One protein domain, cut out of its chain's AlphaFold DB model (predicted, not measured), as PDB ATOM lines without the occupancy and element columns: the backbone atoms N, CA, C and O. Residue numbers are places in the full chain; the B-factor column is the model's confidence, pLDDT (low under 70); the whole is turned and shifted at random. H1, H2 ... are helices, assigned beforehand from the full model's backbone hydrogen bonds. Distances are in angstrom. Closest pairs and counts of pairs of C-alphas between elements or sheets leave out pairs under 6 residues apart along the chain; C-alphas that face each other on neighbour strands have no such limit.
ATOM      1  N   LEU A 364      38.128 -37.683  97.755       69.88
ATOM      2  CA  LEU A 364      36.834 -37.125  97.319       69.88
ATOM      3  C   LEU A 364      36.287 -36.050  98.279       69.88
ATOM      4  O   LEU A 364      35.088 -35.980  98.529       69.88
ATOM      5  N   GLU A 365      37.171 -35.222  98.839       75.00
ATOM      6  CA  GLU A 365      36.755 -34.081  99.656       75.00
ATOM      7  C   GLU A 365      36.124 -33.014  98.748       75.00
ATOM      8  O   GLU A 365      36.623 -32.750  97.655       75.00
ATOM      9  N   GLU A 366      35.025 -32.399  99.185       78.50
ATOM     10  CA  GLU A 366      34.362 -31.324  98.426       78.50
ATOM     11  C   GLU A 366      34.959 -29.940  98.720       78.50
ATOM     12  O   GLU A 366      34.773 -29.005  97.942       78.50
ATOM     13  N   ASN A 367      35.697 -29.812  99.825       89.00
ATOM     14  CA  ASN A 367      36.251 -28.544 100.283       89.00
ATOM     15  C   ASN A 367      37.476 -28.117  99.467       89.00
ATOM     16  O   ASN A 367      38.242 -28.941  98.966       89.00
ATOM     17  N   PHE A 368      37.685 -26.802  99.397       91.25
ATOM     18  CA  PHE A 368      38.881 -26.224  98.798       91.25
ATOM     19  C   PHE A 368      40.143 -26.633  99.571       91.25
ATOM     20  O   PHE A 368      40.278 -26.380 100.771       91.25
ATOM     21  N   ASP A 369      41.085 -27.245  98.864       94.12
ATOM     22  CA  ASP A 369      42.362 -27.711  99.372       94.12
ATOM     23  C   ASP A 369      43.429 -26.621  99.224       94.12
ATOM     24  O   ASP A 369      44.247 -26.619  98.300       94.12
ATOM     25  N   ARG A 370      43.425 -25.699 100.189       94.00
ATOM     26  CA  ARG A 370      44.392 -24.596 100.265       94.00
ATOM     27  C   ARG A 370      45.845 -25.076 100.298       94.00
ATOM     28  O   ARG A 370      46.705 -24.446  99.695       94.00
ATOM     29  N   ASP A 371      46.116 -26.176 100.998       95.19
ATOM     30  CA  ASP A 371      47.470 -26.720 101.121       95.19
ATOM     31  C   ASP A 371      47.972 -27.191  99.733       95.19
ATOM     32  O   ASP A 371      49.121 -26.939  99.373       95.19
ATOM     33  N   LEU A 372      47.116 -27.837  98.924       95.81
ATOM     34  CA  LEU A 372      47.470 -28.290  97.569       95.81
ATOM     35  C   LEU A 372      47.595 -27.123  96.584       95.81
ATOM     36  O   LEU A 372      48.524 -27.119  95.779       95.81
ATOM     37  N   ASP A 373      46.691 -26.147  96.664       95.31
ATOM     38  CA  ASP A 373      46.728 -24.924  95.854       95.31
ATOM     39  C   ASP A 373      48.064 -24.185  96.022       95.31
ATOM     40  O   ASP A 373      48.790 -23.955  95.050       95.31
ATOM     41  N   GLU A 374      48.442 -23.928  97.275       95.44
ATOM     42  CA  GLU A 374      49.654 -23.195  97.633       95.44
ATOM     43  C   GLU A 374      50.930 -23.937  97.211       95.44
ATOM     44  O   GLU A 374      51.829 -23.349  96.605       95.44
ATOM     45  N   VAL A 375      51.015 -25.246  97.483       97.38
ATOM     46  CA  VAL A 375      52.175 -26.054  97.078       97.38
ATOM     47  C   VAL A 375      52.270 -26.141  95.556       97.38
ATOM     48  O   VAL A 375      53.354 -25.954  95.006       97.38
ATOM     49  N   SER A 376      51.159 -26.395  94.863       97.31
ATOM     50  CA  SER A 376      51.142 -26.538  93.404       97.31
ATOM     51  C   SER A 376      51.585 -25.251  92.709       97.31
ATOM     52  O   SER A 376      52.417 -25.292  91.806       97.31
ATOM     53  N   ARG A 377      51.080 -24.091  93.140       95.62
ATOM     54  CA  ARG A 377      51.430 -22.799  92.536       95.62
ATOM     55  C   ARG A 377      52.905 -22.439  92.728       95.62
ATOM     56  O   ARG A 377      53.532 -21.891  91.820       95.62
ATOM     57  N   ASN A 378      53.478 -22.730  93.892       96.94
ATOM     58  CA  ASN A 378      54.841 -22.301  94.208       96.94
ATOM     59  C   ASN A 378      55.925 -23.300  93.787       96.94
ATOM     60  O   ASN A 378      57.028 -22.891  93.405       96.94
ATOM     61  N   LEU A 379      55.621 -24.601  93.823       97.94
ATOM     62  CA  LEU A 379      56.556 -25.647  93.413       97.94
ATOM     63  C   LEU A 379      56.740 -25.690  91.890       97.94
ATOM     64  O   LEU A 379      57.814 -26.067  91.425       97.94
ATOM     65  N   PHE A 380      55.731 -25.259  91.130       97.75
ATOM     66  CA  PHE A 380      55.762 -25.133  89.675       97.75
ATOM     67  C   PHE A 380      55.757 -23.647  89.298       97.75
ATOM     68  O   PHE A 380      54.695 -23.114  89.007       97.75
ATOM     69  N   PRO A 381      56.890 -22.928  89.351       95.69
ATOM     70  CA  PRO A 381      56.908 -21.468  89.213       95.69
ATOM     71  C   PRO A 381      56.598 -20.970  87.795       95.69
ATOM     72  O   PRO A 381      56.155 -19.837  87.646       95.69
ATOM     73  N   ASP A 382      56.796 -21.812  86.779       95.25
ATOM     74  CA  ASP A 382      56.727 -21.410  85.368       95.25
ATOM     75  C   ASP A 382      55.400 -21.794  84.695       95.25
ATOM     76  O   ASP A 382      55.269 -21.620  83.486       95.25
ATOM     77  N   VAL A 383      54.442 -22.360  85.438       96.19
ATOM     78  CA  VAL A 383      53.125 -22.767  84.917       96.19
ATOM     79  C   VAL A 383      52.029 -21.814  85.380       96.19
ATOM     80  O   VAL A 383      52.136 -21.216  86.458       96.19
ATOM     81  N   GLU A 384      50.959 -21.749  84.589       96.56
ATOM     82  CA  GLU A 384      49.730 -21.032  84.911       96.56
ATOM     83  C   GLU A 384      48.945 -21.894  85.921       96.56
ATOM     84  O   GLU A 384      48.556 -23.023  85.589       96.56
ATOM     85  N   PRO A 385      48.770 -21.441  87.177       95.56
ATOM     86  CA  PRO A 385      48.293 -22.298  88.263       95.56
ATOM     87  C   PRO A 385      46.901 -22.897  88.041       95.56
ATOM     88  O   PRO A 385      46.669 -24.054  88.411       95.56
ATOM     89  N   ILE A 386      45.977 -22.139  87.443       95.69
ATOM     90  CA  ILE A 386      44.592 -22.573  87.249       95.69
ATOM     91  C   ILE A 386      44.567 -23.699  86.216       95.69
ATOM     92  O   ILE A 386      44.101 -24.800  86.516       95.69
ATOM     93  N   LEU A 387      45.149 -23.480  85.042       96.88
ATOM     94  CA  LEU A 387      45.291 -24.457  83.970       96.88
ATOM     95  C   LEU A 387      46.028 -25.712  84.444       96.88
ATOM     96  O   LEU A 387      45.566 -26.831  84.202       96.88
ATOM     97  N   TRP A 388      47.142 -25.540  85.161       97.44
ATOM     98  CA  TRP A 388      47.908 -26.655  85.710       97.44
ATOM     99  C   TRP A 388      47.066 -27.511  86.661       97.44
ATOM    100  O   TRP A 388      47.068 -28.742  86.560       97.44
ATOM    101  N   SER A 389      46.264 -26.882  87.527       96.56
ATOM    102  CA  SER A 389      45.348 -27.611  88.408       96.56
ATOM    103  C   SER A 389      44.349 -28.465  87.625       96.56
ATOM    104  O   SER A 389      44.123 -29.619  87.987       96.56
ATOM    105  N   ARG A 390      43.786 -27.950  86.520       95.94
ATOM    106  CA  ARG A 390      42.807 -28.679  85.694       95.94
ATOM    107  C   ARG A 390      43.432 -29.899  85.040       95.94
ATOM    108  O   ARG A 390      42.834 -30.975  85.059       95.94
ATOM    109  N   ILE A 391      44.657 -29.750  84.538       96.81
ATOM    110  CA  ILE A 391      45.451 -30.850  83.984       96.81
ATOM    111  C   ILE A 391      45.683 -31.926  85.050       96.81
ATOM    112  O   ILE A 391      45.405 -33.100  84.810       96.81
ATOM    113  N   LEU A 392      46.117 -31.550  86.254       96.12
ATOM    114  CA  LEU A 392      46.347 -32.508  87.340       96.12
ATOM    115  C   LEU A 392      45.052 -33.187  87.817       96.12
ATOM    116  O   LEU A 392      45.042 -34.400  88.031       96.12
ATOM    117  N   ILE A 393      43.950 -32.438  87.943       94.19
ATOM    118  CA  ILE A 393      42.618 -32.980  88.265       94.19
ATOM    119  C   ILE A 393      42.234 -34.038  87.241       94.19
ATOM    120  O   ILE A 393      41.788 -35.128  87.611       94.19
ATOM    121  N   PHE A 394      42.423 -33.737  85.959       94.62
ATOM    122  CA  PHE A 394      42.147 -34.668  84.884       94.62
ATOM    123  C   PHE A 394      43.013 -35.933  84.983       94.62
ATOM    124  O   PHE A 394      42.479 -37.046  84.918       94.62
ATOM    125  N   ILE A 395      44.327 -35.781  85.168       94.56
ATOM    126  CA  ILE A 395      45.290 -36.890  85.226       94.56
ATOM    127  C   ILE A 395      44.997 -37.844  86.386       94.56
ATOM    128  O   ILE A 395      44.915 -39.053  86.170       94.56
ATOM    129  N   PHE A 396      44.788 -37.318  87.591       92.38
ATOM    130  CA  PHE A 396      44.605 -38.132  88.797       92.38
ATOM    131  C   PHE A 396      43.165 -38.591  89.037       92.38
ATOM    132  O   PHE A 396      42.903 -39.329  89.991       92.38
ATOM    133  N   SER A 397      42.221 -38.180  88.190       88.06
ATOM    134  CA  SER A 397      40.865 -38.716  88.252       88.06
ATOM    135  C   SER A 397      40.847 -40.215  87.894       88.06
ATOM    136  O   SER A 397      41.525 -40.630  86.946       88.06
ATOM    137  N   PRO A 398      40.070 -41.041  88.624       81.25
ATOM    138  CA  PRO A 398      39.876 -42.457  88.333       81.25
ATOM    139  C   PRO A 398      39.572 -42.721  86.856       81.25
ATOM    140  O   PRO A 398      38.781 -42.017  86.223       81.25
ATOM    141  N   HIS A 399      40.215 -43.746  86.302       79.38
ATOM    142  CA  HIS A 399      39.973 -44.183  84.932       79.38
ATOM    143  C   HIS A 399      38.781 -45.150  84.931       79.38
ATOM    144  O   HIS A 399      38.808 -46.164  85.620       79.38
ATOM    145  N   GLY A 400      37.734 -44.822  84.174       76.19
ATOM    146  CA  GLY A 400      36.541 -45.653  84.009       76.19
ATOM    147  C   GLY A 400      35.774 -45.279  82.742       76.19
ATOM    148  O   GLY A 400      36.130 -44.301  82.074       76.19
ATOM    149  N   ASP A 401      34.710 -46.029  82.439       71.06
ATOM    150  CA  ASP A 401      33.940 -45.955  81.181       71.06
ATOM    151  C   ASP A 401      33.358 -44.565  80.871       71.06
ATOM    152  O   ASP A 401      32.966 -44.287  79.741       71.06
ATOM    153  N   ASN A 402      33.346 -43.655  81.853       81.88
ATOM    154  CA  ASN A 402      32.893 -42.278  81.685       81.88
ATOM    155  C   ASN A 402      33.822 -41.252  82.367       81.88
ATOM    156  O   ASN A 402      33.370 -40.367  83.094       81.88
ATOM    157  N   ARG A 403      35.145 -41.375  82.152       89.62
ATOM    158  CA  ARG A 403      36.172 -40.489  82.748       89.62
ATOM    159  C   ARG A 403      35.846 -39.000  82.596       89.62
ATOM    160  O   ARG A 403      35.972 -38.270  83.573       89.62
ATOM    161  N   MET A 404      35.417 -38.550  81.412       92.62
ATOM    162  CA  MET A 404      35.078 -37.134  81.193       92.62
ATOM    163  C   MET A 404      33.931 -36.692  82.094       92.62
ATOM    164  O   MET A 404      34.050 -35.687  82.787       92.62
ATOM    165  N   LYS A 405      32.851 -37.479  82.153       91.75
ATOM    166  CA  LYS A 405      31.729 -37.206  83.054       91.75
ATOM    167  C   LYS A 405      32.201 -37.123  84.504       91.75
ATOM    168  O   LYS A 405      31.905 -36.145  85.178       91.75
ATOM    169  N   PHE A 406      33.004 -38.084  84.957       90.69
ATOM    170  CA  PHE A 406      33.523 -38.092  86.325       90.69
ATOM    171  C   PHE A 406      34.339 -36.830  86.660       90.69
ATOM    172  O   PHE A 406      34.139 -36.219  87.707       90.69
ATOM    173  N   VAL A 407      35.236 -36.410  85.761       92.69
ATOM    174  CA  VAL A 407      36.079 -35.213  85.946       92.69
ATOM    175  C   VAL A 407      35.241 -33.929  86.044       92.69
ATOM    176  O   VAL A 407      35.617 -33.006  86.766       92.69
ATOM    177  N   LEU A 408      34.112 -33.867  85.334       92.56
ATOM    178  CA  LEU A 408      33.197 -32.722  85.353       92.56
ATOM    179  C   LEU A 408      32.299 -32.698  86.588       92.56
ATOM    180  O   LEU A 408      31.977 -31.628  87.103       92.56
ATOM    181  N   GLU A 409      31.875 -33.872  87.049       90.06
ATOM    182  CA  GLU A 409      30.979 -33.995  88.196       90.06
ATOM    183  C   GLU A 409      31.705 -33.865  89.535       90.06
ATOM    184  O   GLU A 409      31.071 -33.479  90.513       90.06
ATOM    185  N   ARG A 410      33.020 -34.120  89.587       89.38
ATOM    186  CA  ARG A 410      33.811 -33.880  90.801       89.38
ATOM    187  C   ARG A 410      34.048 -32.393  91.063       89.38
ATOM    188  O   ARG A 410      34.193 -31.571  90.149       89.38
ATOM    189  N   SER A 411      34.206 -32.065  92.338       88.50
ATOM    190  CA  SER A 411      34.677 -30.753  92.763       88.50
ATOM    191  C   SER A 411      36.110 -30.507  92.290       88.50
ATOM    192  O   SER A 411      36.980 -31.388  92.311       88.50
ATOM    193  N   TRP A 412      36.344 -29.282  91.829       91.69
ATOM    194  CA  TRP A 412      37.662 -28.787  91.459       91.69
ATOM    195  C   TRP A 412      38.267 -28.084  92.670       91.69
ATOM    196  O   TRP A 412      38.109 -26.885  92.861       91.69
ATOM    197  N   THR A 413      38.892 -28.880  93.533       90.50
ATOM    198  CA  THR A 413      39.220 -28.492  94.909       90.50
ATOM    199  C   THR A 413      40.444 -27.590  95.050       90.50
ATOM    200  O   THR A 413      40.714 -27.145  96.153       90.50
ATOM    201  N   PHE A 414      41.191 -27.296  93.986       93.88
ATOM    202  CA  PHE A 414      42.341 -26.382  94.013       93.88
ATOM    203  C   PHE A 414      42.535 -25.717  92.641       93.88
ATOM    204  O   PHE A 414      41.831 -26.047  91.679       93.88
ATOM    205  N   GLY A 415      43.471 -24.774  92.564       90.38
ATOM    206  CA  GLY A 415      43.729 -23.924  91.406       90.38
ATOM    207  C   GLY A 415      42.662 -22.858  91.223       90.38
ATOM    208  O   GLY A 415      42.177 -22.665  90.113       90.38
ATOM    209  N   SER A 416      42.229 -22.223  92.316       85.19
ATOM    210  CA  SER A 416      41.264 -21.115  92.254       85.19
ATOM    211  C   SER A 416      41.937 -19.744  92.229       85.19
ATOM    212  O   SER A 416      41.270 -18.751  91.955       85.19
ATOM    213  N   MET A 417      43.229 -19.672  92.553       82.31
ATOM    214  CA  MET A 417      43.988 -18.428  92.595       82.31
ATOM    215  C   MET A 417      45.130 -18.456  91.582       82.31
ATOM    216  O   MET A 417      45.985 -19.341  91.616       82.31
ATOM    217  N   GLY A 418      45.172 -17.439  90.722       82.56
ATOM    218  CA  GLY A 418      46.347 -17.147  89.905       82.56
ATOM    219  C   GLY A 418      47.532 -16.670  90.755       82.56
ATOM    220  O   GLY A 418      47.477 -16.621  91.993       82.56
ATOM    221  N   LEU A 444      51.980 -10.916  78.749       90.00
ATOM    222  CA  LEU A 444      53.130 -11.644  78.200       90.00
ATOM    223  C   LEU A 444      53.568 -12.803  79.099       90.00
ATOM    224  O   LEU A 444      53.882 -13.897  78.624       90.00
ATOM    225  N   ALA A 445      53.591 -12.578  80.410       89.25
ATOM    226  CA  ALA A 445      54.003 -13.609  81.339       89.25
ATOM    227  C   ALA A 445      52.882 -14.631  81.628       89.25
ATOM    228  O   ALA A 445      53.194 -15.761  81.990       89.25
ATOM    229  N   GLU A 446      51.597 -14.301  81.452       89.75
ATOM    230  CA  GLU A 446      50.499 -15.289  81.434       89.75
ATOM    231  C   GLU A 446      50.567 -16.190  80.191       89.75
ATOM    232  O   GLU A 446      50.462 -17.411  80.305       89.75
ATOM    233  N   GLU A 447      50.811 -15.622  79.006       92.44
ATOM    234  CA  GLU A 447      50.984 -16.387  77.765       92.44
ATOM    235  C   GLU A 447      52.183 -17.341  77.844       92.44
ATOM    236  O   GLU A 447      52.091 -18.508  77.448       92.44
ATOM    237  N   ALA A 448      53.302 -16.865  78.404       94.12
ATOM    238  CA  ALA A 448      54.485 -17.682  78.640       94.12
ATOM    239  C   ALA A 448      54.198 -18.834  79.616       94.12
ATOM    240  O   ALA A 448      54.521 -19.986  79.317       94.12
ATOM    241  N   GLU A 449      53.546 -18.551  80.748       94.88
ATOM    242  CA  GLU A 449      53.155 -19.570  81.726       94.88
ATOM    243  C   GLU A 449      52.199 -20.603  81.122       94.88
ATOM    244  O   GLU A 449      52.375 -21.807  81.311       94.88
ATOM    245  N   LYS A 450      51.222 -20.163  80.327       95.75
ATOM    246  CA  LYS A 450      50.274 -21.039  79.633       95.75
ATOM    247  C   LYS A 450      50.984 -21.997  78.674       95.75
ATOM    248  O   LYS A 450      50.764 -23.208  78.727       95.75
ATOM    249  N   LYS A 451      51.899 -21.476  77.852       95.81
ATOM    250  CA  LYS A 451      52.733 -22.289  76.957       95.81
ATOM    251  C   LYS A 451      53.577 -23.298  77.739       95.81
ATOM    252  O   LYS A 451      53.552 -24.490  77.432       95.81
ATOM    253  N   ASN A 452      54.271 -22.843  78.779       96.75
ATOM    254  CA  ASN A 452      55.093 -23.690  79.643       96.75
ATOM    255  C   ASN A 452      54.271 -24.784  80.337       96.75
ATOM    256  O   ASN A 452      54.754 -25.904  80.507       96.75
ATOM    257  N   THR A 453      53.023 -24.486  80.702       97.94
ATOM    258  CA  THR A 453      52.094 -25.447  81.310       97.94
ATOM    259  C   THR A 453      51.831 -26.618  80.373       97.94
ATOM    260  O   THR A 453      51.947 -27.774  80.784       97.94
ATOM    261  N   PHE A 454      51.528 -26.340  79.102       97.19
ATOM    262  CA  PHE A 454      51.323 -27.388  78.106       97.19
ATOM    263  C   PHE A 454      52.607 -28.159  77.811       97.19
ATOM    264  O   PHE A 454      52.583 -29.388  77.819       97.19
ATOM    265  N   GLU A 455      53.735 -27.473  77.615       96.38
ATOM    266  CA  GLU A 455      55.025 -28.137  77.388       96.38
ATOM    267  C   GLU A 455      55.398 -29.082  78.539       96.38
ATOM    268  O   GLU A 455      55.835 -30.211  78.301       96.38
ATOM    269  N   LEU A 456      55.186 -28.653  79.787       97.31
ATOM    270  CA  LEU A 456      55.430 -29.481  80.961       97.31
ATOM    271  C   LEU A 456      54.441 -30.651  81.044       97.31
ATOM    272  O   LEU A 456      54.848 -31.774  81.338       97.31
ATOM    273  N   ALA A 457      53.158 -30.429  80.751       97.25
ATOM    274  CA  ALA A 457      52.159 -31.494  80.719       97.25
ATOM    275  C   ALA A 457      52.504 -32.575  79.680       97.25
ATOM    276  O   ALA A 457      52.409 -33.764  79.985       97.25
ATOM    277  N   TYR A 458      52.974 -32.183  78.492       95.75
ATOM    278  CA  TYR A 458      53.463 -33.111  77.470       95.75
ATOM    279  C   TYR A 458      54.708 -33.874  77.909       95.75
ATOM    280  O   TYR A 458      54.809 -35.075  77.655       95.75
ATOM    281  N   LEU A 459      55.645 -33.197  78.577       95.25
ATOM    282  CA  LEU A 459      56.851 -33.832  79.102       95.25
ATOM    283  C   LEU A 459      56.506 -34.917  80.133       95.25
ATOM    284  O   LEU A 459      57.095 -35.996  80.108       95.25
ATOM    285  N   LEU A 460      55.563 -34.631  81.032       96.44
ATOM    286  CA  LEU A 460      55.251 -35.491  82.175       96.44
ATOM    287  C   LEU A 460      54.223 -36.581  81.871       96.44
ATOM    288  O   LEU A 460      54.327 -37.685  82.400       96.44
ATOM    289  N   PHE A 461      53.243 -36.289  81.019       96.19
ATOM    290  CA  PHE A 461      52.085 -37.149  80.775       96.19
ATOM    291  C   PHE A 461      51.900 -37.433  79.281       96.19
ATOM    292  O   PHE A 461      50.780 -37.450  78.767       96.19
ATOM    293  N   LYS A 462      53.014 -37.667  78.576       94.62
ATOM    294  CA  LYS A 462      53.062 -37.885  77.121       94.62
ATOM    295  C   LYS A 462      52.047 -38.916  76.624       94.62
ATOM    296  O   LYS A 462      51.433 -38.716  75.582       94.62
ATOM    297  N   GLU A 463      51.878 -40.018  77.351       93.50
ATOM    298  CA  GLU A 463      50.923 -41.069  76.985       93.50
ATOM    299  C   GLU A 463      49.477 -40.594  77.150       93.50
ATOM    300  O   GLU A 463      48.663 -40.780  76.248       93.50
ATOM    301  N   ASN A 464      49.154 -39.924  78.261       94.25
ATOM    302  CA  ASN A 464      47.812 -39.401  78.514       94.25
ATOM    303  C   ASN A 464      47.414 -38.307  77.524       94.25
ATOM    304  O   ASN A 464      46.250 -38.235  77.150       94.25
ATOM    305  N   PHE A 465      48.361 -37.479  77.090       96.06
ATOM    306  CA  PHE A 465      48.119 -36.387  76.148       96.06
ATOM    307  C   PHE A 465      48.620 -36.693  74.735       96.06
ATOM    308  O   PHE A 465      48.964 -35.783  73.988       96.06
ATOM    309  N   SER A 466      48.649 -37.965  74.328       95.56
ATOM    310  CA  SER A 466      48.866 -38.301  72.920       95.56
ATOM    311  C   SER A 466      47.752 -37.709  72.046       95.56
ATOM    312  O   SER A 466      46.625 -37.523  72.506       95.56
ATOM    313  N   LYS A 467      48.051 -37.443  70.768       95.62
ATOM    314  CA  LYS A 467      47.072 -36.911  69.805       95.62
ATOM    315  C   LYS A 467      45.777 -37.735  69.778       95.62
ATOM    316  O   LYS A 467      44.691 -37.189  69.921       95.62
ATOM    317  N   GLU A 468      45.908 -39.058  69.699       95.81
ATOM    318  CA  GLU A 468      44.781 -40.000  69.723       95.81
ATOM    319  C   GLU A 468      43.940 -39.875  71.007       95.81
ATOM    320  O   GLU A 468      42.708 -39.831  70.960       95.81
ATOM    321  N   ASN A 469      44.593 -39.771  72.169       95.06
ATOM    322  CA  ASN A 469      43.891 -39.620  73.441       95.06
ATOM    323  C   ASN A 469      43.174 -38.271  73.539       95.06
ATOM    324  O   ASN A 469      42.017 -38.233  73.958       95.06
ATOM    325  N   LEU A 470      43.812 -37.182  73.109       96.44
ATOM    326  CA  LEU A 470      43.193 -35.859  73.081       96.44
ATOM    327  C   LEU A 470      41.965 -35.832  72.152       96.44
ATOM    328  O   LEU A 470      40.926 -35.309  72.553       96.44
ATOM    329  N   GLU A 471      42.026 -36.457  70.967       96.69
ATOM    330  CA  GLU A 471      40.885 -36.565  70.039       96.69
ATOM    331  C   GLU A 471      39.715 -37.306  70.700       96.69
ATOM    332  O   GLU A 471      38.566 -36.854  70.660       96.69
ATOM    333  N   LYS A 472      40.015 -38.413  71.390       95.25
ATOM    334  CA  LYS A 472      39.027 -39.180  72.157       95.25
ATOM    335  C   LYS A 472      38.401 -38.351  73.282       95.25
ATOM    336  O   LYS A 472      37.188 -38.424  73.487       95.25
ATOM    337  N   TYR A 473      39.198 -37.573  74.013       95.44
ATOM    338  CA  TYR A 473      38.705 -36.738  75.112       95.44
ATOM    339  C   TYR A 473      37.821 -35.597  74.604       95.44
ATOM    340  O   TYR A 473      36.737 -35.389  75.146       95.44
ATOM    341  N   ILE A 474      38.234 -34.917  73.530       96.69
ATOM    342  CA  ILE A 474      37.463 -33.853  72.871       96.69
ATOM    343  C   ILE A 474      36.112 -34.388  72.398       96.69
ATOM    344  O   ILE A 474      35.076 -33.814  72.737       96.69
ATOM    345  N   LYS A 475      36.106 -35.523  71.687       96.31
ATOM    346  CA  LYS A 475      34.870 -36.161  71.219       96.31
ATOM    347  C   LYS A 475      33.943 -36.512  72.386       96.31
ATOM    348  O   LYS A 475      32.765 -36.167  72.367       96.31
ATOM    349  N   SER A 476      34.485 -37.122  73.441       94.69
ATOM    350  CA  SER A 476      33.707 -37.474  74.633       94.69
ATOM    351  C   SER A 476      33.121 -36.241  75.339       94.69
ATOM    352  O   SER A 476      31.970 -36.276  75.765       94.69
ATOM    353  N   LEU A 477      33.855 -35.124  75.422       95.81
ATOM    354  CA  LEU A 477      33.342 -33.866  75.980       95.81
ATOM    355  C   LEU A 477      32.265 -33.210  75.105       95.81
ATOM    356  O   LEU A 477      31.384 -32.538  75.640       95.81
ATOM    357  N   GLN A 478      32.319 -33.375  73.783       95.50
ATOM    358  CA  GLN A 478      31.297 -32.868  72.859       95.50
ATOM    359  C   GLN A 478      29.986 -33.667  72.934       95.50
ATOM    360  O   GLN A 478      28.914 -33.100  72.735       95.50
ATOM    361  N   GLU A 479      30.060 -34.963  73.245       95.12
ATOM    362  CA  GLU A 479      28.891 -35.841  73.397       95.12
ATOM    363  C   GLU A 479      28.128 -35.603  74.716       95.12
ATOM    364  O   GLU A 479      26.926 -35.871  74.803       95.12
ATOM    365  N   LEU A 480      28.800 -35.072  75.744       94.12
ATOM    366  CA  LEU A 480      28.194 -34.753  77.037       94.12
ATOM    367  C   LEU A 480      27.334 -33.482  76.965       94.12
ATOM    368  O   LEU A 480      27.779 -32.441  76.488       94.12
ATOM    369  N   LYS A 481      26.116 -33.557  77.512       92.38
ATOM    370  CA  LYS A 481      25.172 -32.433  77.590       92.38
ATOM    371  C   LYS A 481      24.837 -32.113  79.041       92.38
ATOM    372  O   LYS A 481      24.330 -32.975  79.759       92.38
ATOM    373  N   TYR A 482      25.065 -30.868  79.445       93.50
ATOM    374  CA  TYR A 482      24.627 -30.331  80.732       93.50
ATOM    375  C   TYR A 482      23.687 -29.146  80.523       93.50
ATOM    376  O   TYR A 482      23.519 -28.644  79.412       93.50
ATOM    377  N   LYS A 483      23.030 -28.716  81.602       92.88
ATOM    378  CA  LYS A 483      22.190 -27.518  81.577       92.88
ATOM    379  C   LYS A 483      23.069 -26.300  81.279       92.88
ATOM    380  O   LYS A 483      24.121 -26.141  81.903       92.88
ATOM    381  N   GLU A 484      22.620 -25.450  80.364       89.31
ATOM    382  CA  GLU A 484      23.288 -24.192  80.034       89.31
ATOM    383  C   GLU A 484      23.519 -23.354  81.303       89.31
ATOM    384  O   GLU A 484      22.669 -23.327  82.201       89.31
ATOM    385  N   ASN A 485      24.691 -22.720  81.402       87.38
ATOM    386  CA  ASN A 485      25.152 -21.958  82.570       87.38
ATOM    387  C   ASN A 485      25.278 -22.759  83.885       87.38
ATOM    388  O   ASN A 485      25.406 -22.168  84.956       87.38
ATOM    389  N   SER A 486      25.245 -24.097  83.845       93.75
ATOM    390  CA  SER A 486      25.588 -24.906  85.021       93.75
ATOM    391  C   SER A 486      27.101 -24.965  85.235       93.75
ATOM    392  O   SER A 486      27.875 -24.923  84.281       93.75
ATOM    393  N   GLU A 487      27.535 -25.149  86.485       92.38
ATOM    394  CA  GLU A 487      28.956 -25.335  86.816       92.38
ATOM    395  C   GLU A 487      29.592 -26.462  85.982       92.38
ATOM    396  O   GLU A 487      30.689 -26.308  85.454       92.38
ATOM    397  N   LYS A 488      28.870 -27.575  85.793       94.81
ATOM    398  CA  LYS A 488      29.324 -28.714  84.979       94.81
ATOM    399  C   LYS A 488      29.534 -28.339  83.509       94.81
ATOM    400  O   LYS A 488      30.468 -28.843  82.891       94.81
ATOM    401  N   GLU A 489      28.693 -27.463  82.960       95.69
ATOM    402  CA  GLU A 489      28.833 -26.977  81.585       95.69
ATOM    403  C   GLU A 489      30.047 -26.054  81.437       95.69
ATOM    404  O   GLU A 489      30.832 -26.229  80.508       95.69
ATOM    405  N   ASN A 490      30.277 -25.154  82.397       94.19
ATOM    406  CA  ASN A 490      31.472 -24.305  82.409       94.19
ATOM    407  C   ASN A 490      32.751 -25.154  82.479       94.19
ATOM    408  O   ASN A 490      33.648 -24.992  81.654       94.19
ATOM    409  N   LYS A 491      32.786 -26.154  83.374       95.56
ATOM    410  CA  LYS A 491      33.894 -27.121  83.461       95.56
ATOM    411  C   LYS A 491      34.124 -27.869  82.143       95.56
ATOM    412  O   LYS A 491      35.269 -28.126  81.767       95.56
ATOM    413  N   ARG A 492      33.042 -28.232  81.441       96.69
ATOM    414  CA  ARG A 492      33.091 -28.939  80.150       96.69
ATOM    415  C   ARG A 492      33.730 -28.070  79.081       96.69
ATOM    416  O   ARG A 492      34.623 -28.545  78.384       96.69
ATOM    417  N   LEU A 493      33.291 -26.819  78.972       96.44
ATOM    418  CA  LEU A 493      33.825 -25.853  78.017       96.44
ATOM    419  C   LEU A 493      35.293 -25.521  78.306       96.44
ATOM    420  O   LEU A 493      36.094 -25.490  77.376       96.44
ATOM    421  N   GLU A 494      35.664 -25.358  79.577       95.88
ATOM    422  CA  GLU A 494      37.056 -25.136  79.980       95.88
ATOM    423  C   GLU A 494      37.962 -26.305  79.577       95.88
ATOM    424  O   GLU A 494      38.951 -26.096  78.877       95.88
ATOM    425  N   LEU A 495      37.615 -27.548  79.937       96.62
ATOM    426  CA  LEU A 495      38.412 -28.721  79.545       96.62
ATOM    427  C   LEU A 495      38.467 -28.912  78.029       96.62
ATOM    428  O   LEU A 495      39.508 -29.292  77.496       96.62
ATOM    429  N   LEU A 496      37.368 -28.630  77.328       97.19
ATOM    430  CA  LEU A 496      37.333 -28.680  75.872       97.19
ATOM    431  C   LEU A 496      38.298 -27.654  75.265       97.19
ATOM    432  O   LEU A 496      39.023 -27.987  74.329       97.19
ATOM    433  N   ASN A 497      38.346 -26.430  75.802       97.31
ATOM    434  CA  ASN A 497      39.306 -25.421  75.363       97.31
ATOM    435  C   ASN A 497      40.750 -25.871  75.628       97.31
ATOM    436  O   ASN A 497      41.572 -25.840  74.718       97.31
ATOM    437  N   ILE A 498      41.026 -26.373  76.834       97.31
ATOM    438  CA  ILE A 498      42.342 -26.897  77.227       97.31
ATOM    439  C   ILE A 498      42.810 -27.980  76.250       97.31
ATOM    440  O   ILE A 498      43.901 -27.877  75.694       97.31
ATOM    441  N   PHE A 499      41.987 -28.998  75.988       97.38
ATOM    442  CA  PHE A 499      42.375 -30.096  75.100       97.38
ATOM    443  C   PHE A 499      42.512 -29.664  73.640       97.38
ATOM    444  O   PHE A 499      43.410 -30.154  72.960       97.38
ATOM    445  N   ASN A 500      41.685 -28.732  73.157       97.00
ATOM    446  CA  ASN A 500      41.835 -28.174  71.811       97.00
ATOM    447  C   ASN A 500      43.123 -27.358  71.658       97.00
ATOM    448  O   ASN A 500      43.757 -27.403  70.608       97.00
ATOM    449  N   GLU A 501      43.511 -26.590  72.673       96.31
ATOM    450  CA  GLU A 501      44.766 -25.843  72.648       96.31
ATOM    451  C   GLU A 501      45.980 -26.765  72.728       96.31
ATOM    452  O   GLU A 501      46.909 -26.598  71.940       96.31
ATOM    453  N   MET A 502      45.937 -27.780  73.595       95.94
ATOM    454  CA  MET A 502      46.941 -28.844  73.620       95.94
ATOM    455  C   MET A 502      47.056 -29.504  72.237       95.94
ATOM    456  O   MET A 502      48.142 -29.545  71.671       95.94
ATOM    457  N   MET A 503      45.938 -29.892  71.614       94.12
ATOM    458  CA  MET A 503      45.913 -30.499  70.273       94.12
ATOM    459  C   MET A 503      46.623 -29.666  69.195       94.12
ATOM    460  O   MET A 503      47.211 -30.222  68.275       94.12
ATOM    461  N   LYS A 504      46.566 -28.331  69.279       92.94
ATOM    462  CA  LYS A 504      47.260 -27.444  68.328       92.94
ATOM    463  C   LYS A 504      48.783 -27.464  68.499       92.94
ATOM    464  O   LYS A 504      49.490 -27.046  67.588       92.94
ATOM    465  N   LEU A 505      49.265 -27.885  69.667       85.94
ATOM    466  CA  LEU A 505      50.677 -27.936  70.039       85.94
ATOM    467  C   LEU A 505      51.292 -29.340  69.886       85.94
ATOM    468  O   LEU A 505      52.519 -29.437  69.848       85.94
ATOM    469  N   SER A 506      50.473 -30.401  69.812       74.81
ATOM    470  CA  SER A 506      50.893 -31.787  69.513       74.81
ATOM    471  C   SER A 506      51.013 -32.062  68.024       74.81
ATOM    472  O   SER A 506      51.982 -32.755  67.645       74.81
TER     473      SER A 506
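What this domain is: This is residues 364 to 418 and 444 to 506 of the 506 residues of an uncharacterized protein of Candidatus Atribacteria bacterium CG_4_8_14_3_um_filter_34_18 (UniProt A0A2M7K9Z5). Look for a rounded cluster of helices with H2 near its middle: H4 runs beside H2, H1 meets the first residues of H2, and the hairpin of H5 and H6, with H3 near its linked end, makes another side. The printed part has 118 residues with six named helices, H1 to H6 in order, all helix and compact: radius of gyration of the C-alphas 13.9 A, spans 35 by 34 by 25 A.

How they stand to each other: H1, residues 370 to 379, only just touches H2, residues 385 to 396, with 3 pairs of C-alphas within 8 A; Arg 377 and Pro 385 have the closest C-alphas, 5.3 A. H2 touches H4, residues 444 to 460, through residues 387 to 391 alone; closest are the C-alphas of Trp 388 and Thr 453, 6.2 A. H5, residues 467 to 479, and H6, residues 487 to 505, form a hairpin at a shallow tilt of 27 degrees; closest C-alphas Ile 474 and Leu 496, 6.0 A. H3, residues 403 to 409, touches H6 at its residues 488 to 492 alone; closest C-alphas Leu 408 and Lys 488, 5.6 A. Every O i to N i+4 pair is within hydrogen-bond range in H1 to H5, and 14 of 15 in H6.

Where its parts are: Find C-alpha 370 at (44.392, -24.596, 100.265), where H1 begins; H6 runs 27.6 A to C-alpha 505 at (50.677, -27.936, 70.039).

The domain as a whole: Residues 419 to 443 are not printed; C-alphas 418 and 444 are 14.6 A apart. Residue 364 alone is under pLDDT 70.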